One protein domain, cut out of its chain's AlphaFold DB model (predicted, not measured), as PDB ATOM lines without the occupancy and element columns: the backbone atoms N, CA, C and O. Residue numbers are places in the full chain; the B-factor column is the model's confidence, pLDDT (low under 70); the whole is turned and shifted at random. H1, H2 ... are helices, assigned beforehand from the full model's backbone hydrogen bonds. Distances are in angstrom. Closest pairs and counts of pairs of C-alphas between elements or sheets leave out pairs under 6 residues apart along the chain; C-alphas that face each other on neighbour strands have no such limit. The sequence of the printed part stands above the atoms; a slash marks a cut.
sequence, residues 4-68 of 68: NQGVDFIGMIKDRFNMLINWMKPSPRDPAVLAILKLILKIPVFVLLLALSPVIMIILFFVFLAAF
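This is residues 4 to 68 of the 68 residues of an uncharacterized protein of Chitinophaga sp. XS-30 (UniProt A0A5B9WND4). Three helices make a flat, open zigzag with few contacts: H1, the longest by residues, slants away from H2 as one arm of a loose V, and H3 leads off from the far end of H2. Residues 4 to 19, 52 to 59 and 61 to 68 stand free. The 65 printed residues, all helix in class, hold H1, H2, H3 in order and no named strand; the whole is extended, radius of gyration of the C-alphas 16.7 A, spanning 49 by 40 by 10 A.

H1, residues 4 to 24, is close to but not clearly touching H2, residues 32 to 51: the closest C-alphas, of Met 24 and Leu 39, are 7.2 A apart. They run opposite ways at a steep tilt of 40 degrees. H2 is likewise close to but not clearly touching H3, residues 54 to 67, the closest C-alphas, of Ala 51 and Met 57, 7.0 A apart; they run the same way at a steep tilt of 59 degrees. H1 and H3 are apart. Every O i to N i+4 pair is within hydrogen-bond range in H1 and H3, 14 of 16 in H2.

H1 measures 30.5 A from C-alpha 4 at (-139.422, -51.954, -94.655). H2, 28.5 A, has a kink of 27 degrees near residue 41. H3, 20.0 A, ends with C-alpha 67 at (-113.764, -57.767, -61.983).

The farthest C-alphas, of Arg 29 and Phe 68, are 51.2 A apart. The printed part has no cut; the link H1 to H2 is short, H2 to H3 tight. Residues 4 to 7 and 28 are under pLDDT 70.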
ATOM      1  N   ASN A   4    -138.369 -51.263 -95.422       62.38
ATOM      2  CA  ASN A   4    -139.422 -51.954 -94.655       62.38
ATOM      3  C   ASN A   4    -138.924 -52.830 -93.484       62.38
ATOM      4  O   ASN A   4    -139.598 -52.941 -92.468       62.38
ATOM      5  N   GLN A   5    -137.714 -53.396 -93.559       62.00
ATOM      6  CA  GLN A   5    -137.207 -54.333 -92.539       62.00
ATOM      7  C   GLN A   5    -136.993 -53.680 -91.157       62.00
ATOM      8  O   GLN A   5    -137.151 -54.331 -90.126       62.00
ATOM      9  N   GLY A   6    -136.631 -52.389 -91.122       61.03
ATOM     10  CA  GLY A   6    -136.438 -51.658 -89.864       61.03
ATOM     11  C   GLY A   6    -137.759 -51.312 -89.177       61.03
ATOM     12  O   GLY A   6    -137.852 -51.354 -87.952       61.03
ATOM     13  N   VAL A   7    -138.799 -51.024 -89.965       66.56
ATOM     14  CA  VAL A   7    -140.150 -50.743 -89.462       66.56
ATOM     15  C   VAL A   7    -140.791 -52.024 -88.917       66.56
ATOM     16  O   VAL A   7    -141.368 -51.996 -87.827       66.56
ATOM     17  N   ASP A   8    -140.588 -53.154 -89.599       77.00
ATOM     18  CA  ASP A   8    -141.093 -54.469 -89.185       77.00
ATOM     19  C   ASP A   8    -140.511 -54.920 -87.833       77.00
ATOM     20  O   ASP A   8    -141.242 -55.370 -86.947       77.00
ATOM     21  N   PHE A   9    -139.200 -54.749 -87.621       77.19
ATOM     22  CA  PHE A   9    -138.550 -55.156 -86.369       77.19
ATOM     23  C   PHE A   9    -138.984 -54.302 -85.168       77.19
ATOM     24  O   PHE A   9    -139.269 -54.835 -84.094       77.19
ATOM     25  N   ILE A  10    -139.081 -52.980 -85.343       82.81
ATOM     26  CA  ILE A  10    -139.534 -52.070 -84.279       82.81
ATOM     27  C   ILE A  10    -141.014 -52.302 -83.956       82.81
ATOM     28  O   ILE A  10    -141.386 -52.264 -82.781       82.81
ATOM     29  N   GLY A  11    -141.845 -52.582 -84.965       85.19
ATOM     30  CA  GLY A  11    -143.233 -53.007 -84.773       85.19
ATOM     31  C   GLY A  11    -143.313 -54.289 -83.946       85.19
ATOM     32  O   GLY A  11    -143.964 -54.313 -82.904       85.19
ATOM     33  N   MET A  12    -142.533 -55.305 -84.319       83.00
ATOM     34  CA  MET A  12    -142.496 -56.582 -83.610       83.00
ATOM     35  C   MET A  12    -142.018 -56.439 -82.153       83.00
ATOM     36  O   MET A  12    -142.587 -57.066 -81.256       83.00
ATOM     37  N   ILE A  13    -141.014 -55.597 -81.879       85.12
ATOM     38  CA  ILE A  13    -140.590 -55.293 -80.501       85.12
ATOM     39  C   ILE A  13    -141.706 -54.584 -79.737       85.12
ATOM     40  O   ILE A  13    -141.996 -54.972 -78.604       85.12
ATOM     41  N   LYS A  14    -142.343 -53.569 -80.335       86.62
ATOM     42  CA  LYS A  14    -143.453 -52.840 -79.703       86.62
ATOM     43  C   LYS A  14    -144.611 -53.769 -79.356       86.62
ATOM     44  O   LYS A  14    -145.133 -53.674 -78.247       86.62
ATOM     45  N   ASP A  15    -144.966 -54.696 -80.237       87.50
ATOM     46  CA  ASP A  15    -146.044 -55.657 -79.998       87.50
ATOM     47  C   ASP A  15    -145.715 -56.603 -78.840       87.50
ATOM     48  O   ASP A  15    -146.540 -56.814 -77.945       87.50
ATOM     49  N   ARG A  16    -144.474 -57.109 -78.783       84.81
ATOM     50  CA  ARG A  16    -143.981 -57.930 -77.663       84.81
ATOM     51  C   ARG A  16    -143.994 -57.148 -76.347       84.81
ATOM     52  O   ARG A  16    -144.417 -57.686 -75.324       84.81
ATOM     53  N   PHE A  17    -143.581 -55.881 -76.373       84.25
ATOM     54  CA  PHE A  17    -143.594 -54.996 -75.206       84.25
ATOM     55  C   PHE A  17    -145.015 -54.724 -74.710       84.25
ATOM     56  O   PHE A  17    -145.296 -54.862 -73.520       84.25
ATOM     57  N   ASN A  18    -145.934 -54.400 -75.620       86.25
ATOM     58  CA  ASN A  18    -147.338 -54.166 -75.299       86.25
ATOM     59  C   ASN A  18    -147.999 -55.421 -74.722       86.25
ATOM     60  O   ASN A  18    -148.768 -55.328 -73.763       86.25
ATOM     61  N   MET A  19    -147.666 -56.603 -75.245       85.38
ATOM     62  CA  MET A  19    -148.132 -57.879 -74.703       85.38
ATOM     63  C   MET A  19    -147.642 -58.099 -73.262       85.38
ATOM     64  O   MET A  19    -148.432 -58.481 -72.399       85.38
ATOM     65  N   LEU A  20    -146.371 -57.796 -72.977       83.94
ATOM     66  CA  LEU A  20    -145.780 -57.880 -71.635       83.94
ATOM     67  C   LEU A  20    -146.421 -56.893 -70.646       83.94
ATOM     68  O   LEU A  20    -146.761 -57.276 -69.526       83.94
ATOM     69  N   ILE A  21    -146.649 -55.647 -71.066       83.19
ATOM     70  CA  ILE A  21    -147.319 -54.622 -70.249       83.19
ATOM     71  C   ILE A  21    -148.767 -55.029 -69.953       83.19
ATOM     72  O   ILE A  21    -149.220 -54.941 -68.809       83.19
ATOM     73  N   ASN A  22    -149.490 -55.525 -70.959       84.81
ATOM     74  CA  ASN A  22    -150.855 -56.014 -70.782       84.81
ATOM     75  C   ASN A  22    -150.911 -57.247 -69.875       84.81
ATOM     76  O   ASN A  22    -151.855 -57.393 -69.102       84.81
ATOM     77  N   TRP A  23    -149.889 -58.102 -69.913       83.62
ATOM     78  CA  TRP A  23    -149.772 -59.240 -69.007       83.62
ATOM     79  C   TRP A  23    -149.476 -58.821 -67.558       83.62
ATOM     80  O   TRP A  23    -149.983 -59.460 -66.632       83.62
ATOM     81  N   MET A  24    -148.709 -57.747 -67.342       80.06
ATOM     82  CA  MET A  24    -148.446 -57.205 -66.002       80.06
ATOM     83  C   MET A  24    -149.613 -56.408 -65.415       80.06
ATOM     84  O   MET A  24    -149.703 -56.293 -64.191       80.06
ATOM     85  N   LYS A  25    -150.523 -55.882 -66.242       79.81
ATOM     86  CA  LYS A  25    -151.690 -55.148 -65.744       79.81
ATOM     87  C   LYS A  25    -152.561 -56.046 -64.847       79.81
ATOM     88  O   LYS A  25    -152.959 -57.137 -65.269       79.81
ATOM     89  N   PRO A  26    -152.889 -55.609 -63.618       71.75
ATOM     90  CA  PRO A  26    -153.859 -56.309 -62.788       71.75
ATOM     91  C   PRO A  26    -155.243 -56.235 -63.445       71.75
ATOM     92  O   PRO A  26    -155.624 -55.204 -64.003       71.75
ATOM     93  N   SER A  27    -155.996 -57.335 -63.403       74.06
ATOM     94  CA  SER A  27    -157.357 -57.358 -63.940       74.06
ATOM     95  C   SER A  27    -158.254 -56.474 -63.068       74.06
ATOM     96  O   SER A  27    -158.357 -56.736 -61.869       74.06
ATOM     97  N   PRO A  28    -158.959 -55.480 -63.636       69.06
ATOM     98  CA  PRO A  28    -159.864 -54.616 -62.875       69.06
ATOM     99  C   PRO A  28    -161.100 -55.361 -62.343       69.06
ATOM    100  O   PRO A  28    -161.880 -54.797 -61.586       69.06
ATOM    101  N   ARG A  29    -161.291 -56.624 -62.749       76.56
ATOM    102  CA  ARG A  29    -162.377 -57.502 -62.294       76.56
ATOM    103  C   ARG A  29    -162.021 -58.337 -61.061       76.56
ATOM    104  O   ARG A  29    -162.915 -58.957 -60.496       76.56
ATOM    105  N   ASP A  30    -160.747 -58.388 -60.670       73.12
ATOM    106  CA  ASP A  30    -160.314 -59.163 -59.507       73.12
ATOM    107  C   ASP A  30    -160.433 -58.329 -58.214       73.12
ATOM    108  O   ASP A  30    -160.091 -57.144 -58.219       73.12
ATOM    109  N   PRO A  31    -160.841 -58.931 -57.080       83.19
ATOM    110  CA  PRO A  31    -160.711 -58.304 -55.766       83.19
ATOM    111  C   PRO A  31    -159.265 -57.857 -55.521       83.19
ATOM    112  O   PRO A  31    -158.332 -58.576 -55.885       83.19
ATOM    113  N   ALA A  32    -159.064 -56.712 -54.858       77.75
ATOM    114  CA  ALA A  32    -157.739 -56.108 -54.656       77.75
ATOM    115  C   ALA A  32    -156.684 -57.101 -54.121       77.75
ATOM    116  O   ALA A  32    -155.540 -57.105 -54.567       77.75
ATOM    117  N   VAL A  33    -157.094 -58.010 -53.233       80.56
ATOM    118  CA  VAL A  33    -156.238 -59.060 -52.657       80.56
ATOM    119  C   VAL A  33    -155.763 -60.072 -53.709       80.56
ATOM    120  O   VAL A  33    -154.584 -60.412 -53.761       80.56
ATOM    121  N   LEU A  34    -156.659 -60.524 -54.590       81.31
ATOM    122  CA  LEU A  34    -156.330 -61.448 -55.680       81.31
ATOM    123  C   LEU A  34    -155.439 -60.782 -56.735       81.31
ATOM    124  O   LEU A  34    -154.556 -61.437 -57.288       81.31
ATOM    125  N   ALA A  35    -155.628 -59.485 -56.983       79.88
ATOM    126  CA  ALA A  35    -154.777 -58.717 -57.886       79.88
ATOM    127  C   ALA A  35    -153.332 -58.616 -57.362       79.88
ATOM    128  O   ALA A  35    -152.391 -58.876 -58.113       79.88
ATOM    129  N   ILE A  36    -153.159 -58.315 -56.070       81.94
ATOM    130  CA  ILE A  36    -151.846 -58.246 -55.410       81.94
ATOM    131  C   ILE A  36    -151.169 -59.621 -55.402       81.94
ATOM    132  O   ILE A  36    -149.998 -59.726 -55.760       81.94
ATOM    133  N   LEU A  37    -151.905 -60.688 -55.075       84.62
ATOM    134  CA  LEU A  37    -151.359 -62.047 -55.065       84.62
ATOM    135  C   LEU A  37    -150.875 -62.481 -56.458       84.62
ATOM    136  O   LEU A  37    -149.778 -63.020 -56.598       84.62
ATOM    137  N   LYS A  38    -151.653 -62.190 -57.509       82.94
ATOM    138  CA  LYS A  38    -151.249 -62.451 -58.901       82.94
ATOM    139  C   LYS A  38    -150.043 -61.606 -59.312       82.94
ATOM    140  O   LYS A  38    -149.190 -62.103 -60.039       82.94
ATOM    141  N   LEU A  39    -149.953 -60.356 -58.860       83.94
ATOM    142  CA  LEU A  39    -148.814 -59.483 -59.140       83.94
ATOM    143  C   LEU A  39    -147.529 -60.023 -58.495       83.94
ATOM    144  O   LEU A  39    -146.520 -60.160 -59.183       83.94
ATOM    145  N   ILE A  40    -147.593 -60.429 -57.224       85.75
ATOM    146  CA  ILE A  40    -146.472 -61.060 -56.510       85.75
ATOM    147  C   ILE A  40    -146.022 -62.340 -57.219       85.75
ATOM    148  O   ILE A  40    -144.826 -62.575 -57.318       85.75
ATOM    149  N   LEU A  41    -146.941 -63.141 -57.766       85.00
ATOM    150  CA  LEU A  41    -146.577 -64.354 -58.508       85.00
ATOM    151  C   LEU A  41    -145.941 -64.055 -59.879       85.00
ATOM    152  O   LEU A  41    -145.107 -64.818 -60.363       85.00
ATOM    153  N   LYS A  42    -146.337 -62.948 -60.519       84.69
ATOM    154  CA  LYS A  42    -145.842 -62.531 -61.841       84.69
ATOM    155  C   LYS A  42    -144.487 -61.826 -61.782       84.69
ATOM    156  O   LYS A  42    -143.717 -61.954 -62.730       84.69
ATOM    157  N   ILE A  43    -144.176 -61.121 -60.691       86.94
ATOM    158  CA  ILE A  43    -142.899 -60.409 -60.510       86.94
ATOM    159  C   ILE A  43    -141.678 -61.341 -60.651       86.94
ATOM    160  O   ILE A  43    -140.806 -61.014 -61.449       86.94
ATOM    161  N   PRO A  44    -141.586 -62.503 -59.973       83.38
ATOM    162  CA  PRO A  44    -140.456 -63.418 -60.115       83.38
ATOM    163  C   PRO A  44    -140.267 -63.886 -61.555       83.38
ATOM    164  O   PRO A  44    -139.147 -63.919 -62.051       83.38
ATOM    165  N   VAL A  45    -141.369 -64.194 -62.245       86.00
ATOM    166  CA  VAL A  45    -141.352 -64.606 -63.654       86.00
ATOM    167  C   VAL A  45    -140.854 -63.466 -64.545       86.00
ATOM    168  O   VAL A  45    -140.051 -63.696 -65.446       86.00
ATOM    169  N   PHE A  46    -141.278 -62.232 -64.269       85.25
ATOM    170  CA  PHE A  46    -140.798 -61.043 -64.969       85.25
ATOM    171  C   PHE A  46    -139.303 -60.794 -64.726       85.25
ATOM    172  O   PHE A  46    -138.568 -60.541 -65.674       85.25
ATOM    173  N   VAL A  47    -138.834 -60.926 -63.482       83.56
ATOM    174  CA  VAL A  47    -137.411 -60.807 -63.127       83.56
ATOM    175  C   VAL A  47    -136.588 -61.893 -63.818       83.56
ATOM    176  O   VAL A  47    -135.524 -61.587 -64.350       83.56
ATOM    177  N   LEU A  48    -137.090 -63.130 -63.887       82.19
ATOM    178  CA  LEU A  48    -136.435 -64.214 -64.623       82.19
ATOM    179  C   LEU A  48    -136.332 -63.899 -66.119       82.19
ATOM    180  O   LEU A  48    -135.265 -64.060 -66.699       82.19
ATOM    181  N   LEU A  49    -137.420 -63.424 -66.734       83.81
ATOM    182  CA  LEU A  49    -137.449 -62.998 -68.139       83.81
ATOM    183  C   LEU A  49    -136.464 -61.856 -68.413       83.81
ATOM    184  O   LEU A  49    -135.795 -61.854 -69.444       83.81
ATOM    185  N   LEU A  50    -136.362 -60.901 -67.488       81.75
ATOM    186  CA  LEU A  50    -135.426 -59.786 -67.581       81.75
ATOM    187  C   LEU A  50    -133.975 -60.277 -67.472       81.75
ATOM    188  O   LEU A  50    -133.133 -59.891 -68.284       81.75
ATOM    189  N   ALA A  51    -133.698 -61.157 -66.506       77.31
ATOM    190  CA  ALA A  51    -132.381 -61.743 -66.268       77.31
ATOM    191  C   ALA A  51    -131.916 -62.641 -67.425       77.31
ATOM    192  O   ALA A  51    -130.743 -62.614 -67.787       77.31
ATOM    193  N   LEU A  52    -132.839 -63.383 -68.047       76.31
ATOM    194  CA  LEU A  52    -132.579 -64.141 -69.274       76.31
ATOM    195  C   LEU A  52    -132.486 -63.256 -70.519       76.31
ATOM    196  O   LEU A  52    -132.156 -63.765 -71.592       76.31
ATOM    197  N   SER A  53    -132.794 -61.958 -70.418       82.12
ATOM    198  CA  SER A  53    -132.668 -61.090 -71.577       82.12
ATOM    199  C   SER A  53    -131.195 -61.046 -72.013       82.12
ATOM    200  O   SER A  53    -130.303 -60.900 -71.168       82.12
ATOM    201  N   PRO A  54    -130.916 -61.138 -73.327       75.75
ATOM    202  CA  PRO A  54    -129.549 -61.137 -73.847       75.75
ATOM    203  C   PRO A  54    -128.735 -59.935 -73.357       75.75
ATOM    204  O   PRO A  54    -127.536 -60.035 -73.130       75.75
ATOM    205  N   VAL A  55    -129.406 -58.803 -73.136       79.50
ATOM    206  CA  VAL A  55    -128.802 -57.557 -72.661       79.50
ATOM    207  C   VAL A  55    -128.249 -57.704 -71.242       79.50
ATOM    208  O   VAL A  55    -127.118 -57.295 -70.993       79.50
ATOM    209  N   ILE A  56    -129.001 -58.313 -70.318       81.12
ATOM    210  CA  ILE A  56    -128.534 -58.495 -68.936       81.12
ATOM    211  C   ILE A  56    -127.378 -59.495 -68.874       81.12
ATOM    212  O   ILE A  56    -126.413 -59.245 -68.153       81.12
ATOM    213  N   MET A  57    -127.412 -60.567 -69.673       80.94
ATOM    214  CA  MET A  57    -126.273 -61.488 -69.771       80.94
ATOM    215  C   MET A  57    -125.008 -60.796 -70.283       80.94
ATOM    216  O   MET A  57    -123.934 -61.013 -69.730       80.94
ATOM    217  N   ILE A  58    -125.128 -59.936 -71.300       84.75
ATOM    218  CA  ILE A  58    -123.997 -59.162 -71.829       84.75
ATOM    219  C   ILE A  58    -123.431 -58.226 -70.752       84.75
ATOM    220  O   ILE A  58    -122.219 -58.181 -70.557       84.75
ATOM    221  N   ILE A  59    -124.292 -57.514 -70.017       85.81
ATOM    222  CA  ILE A  59    -123.862 -56.628 -68.925       85.81
ATOM    223  C   ILE A  59    -123.135 -57.428 -67.835       85.81
ATOM    224  O   ILE A  59    -122.041 -57.043 -67.431       85.81
ATOM    225  N   LEU A  60    -123.697 -58.558 -67.394       85.38
ATOM    226  CA  LEU A  60    -123.070 -59.441 -66.402       85.38
ATOM    227  C   LEU A  60    -121.714 -59.971 -66.874       85.38
ATOM    228  O   LEU A  60    -120.773 -60.019 -66.086       85.38
ATOM    229  N   PHE A  61    -121.599 -60.330 -68.150       88.75
ATOM    230  CA  PHE A  61    -120.346 -60.783 -68.742       88.75
ATOM    231  C   PHE A  61    -119.274 -59.688 -68.723       88.75
ATOM    232  O   PHE A  61    -118.146 -59.949 -68.311       88.75
ATOM    233  N   PHE A  62    -119.620 -58.448 -69.086       93.62
ATOM    234  CA  PHE A  62    -118.683 -57.323 -68.995       93.62
ATOM    235  C   PHE A  62    -118.285 -56.998 -67.555       93.62
ATOM    236  O   PHE A  62    -117.118 -56.717 -67.302       93.62
ATOM    237  N   VAL A  63    -119.222 -57.061 -66.607       93.94
ATOM    238  CA  VAL A  63    -118.918 -56.872 -65.180       93.94
ATOM    239  C   VAL A  63    -117.977 -57.967 -64.678       93.94
ATOM    240  O   VAL A  63    -117.024 -57.662 -63.970       93.94
ATOM    241  N   PHE A  64    -118.201 -59.221 -65.076       93.31
ATOM    242  CA  PHE A  64    -117.318 -60.337 -64.741       93.31
ATOM    243  C   PHE A  64    -115.908 -60.138 -65.315       93.31
ATOM    244  O   PHE A  64    -114.941 -60.268 -64.573       93.31
ATOM    245  N   LEU A  65    -115.792 -59.750 -66.590       95.00
ATOM    246  CA  LEU A  65    -114.508 -59.434 -67.229       95.00
ATOM    247  C   LEU A  65    -113.800 -58.207 -66.639       95.00
ATOM    248  O   LEU A  65    -112.591 -58.102 -66.754       95.00
ATOM    249  N   ALA A  66    -114.533 -57.244 -66.078       93.06
ATOM    250  CA  ALA A  66    -113.934 -56.076 -65.433       93.06
ATOM    251  C   ALA A  66    -113.470 -56.371 -63.998       93.06
ATOM    252  O   ALA A  66    -112.619 -55.660 -63.468       93.06
ATOM    253  N   ALA A  67    -114.068 -57.376 -63.355       91.12
ATOM    254  CA  ALA A  67    -113.764 -57.767 -61.983       91.12
ATOM    255  C   ALA A  67    -112.633 -58.809 -61.870       91.12
ATOM    256  O   ALA A  67    -112.095 -58.968 -60.773       91.12
ATOM    257  N   PHE A  68    -112.295 -59.506 -62.961       77.75
ATOM    258  CA  PHE A  68    -111.237 -60.522 -63.066       77.75
ATOM    259  C   PHE A  68    -110.137 -60.082 -64.030       77.75
ATOM    260  O   PHE A  68    -108.958 -60.368 -63.724       77.75
TER     261      PHE A  68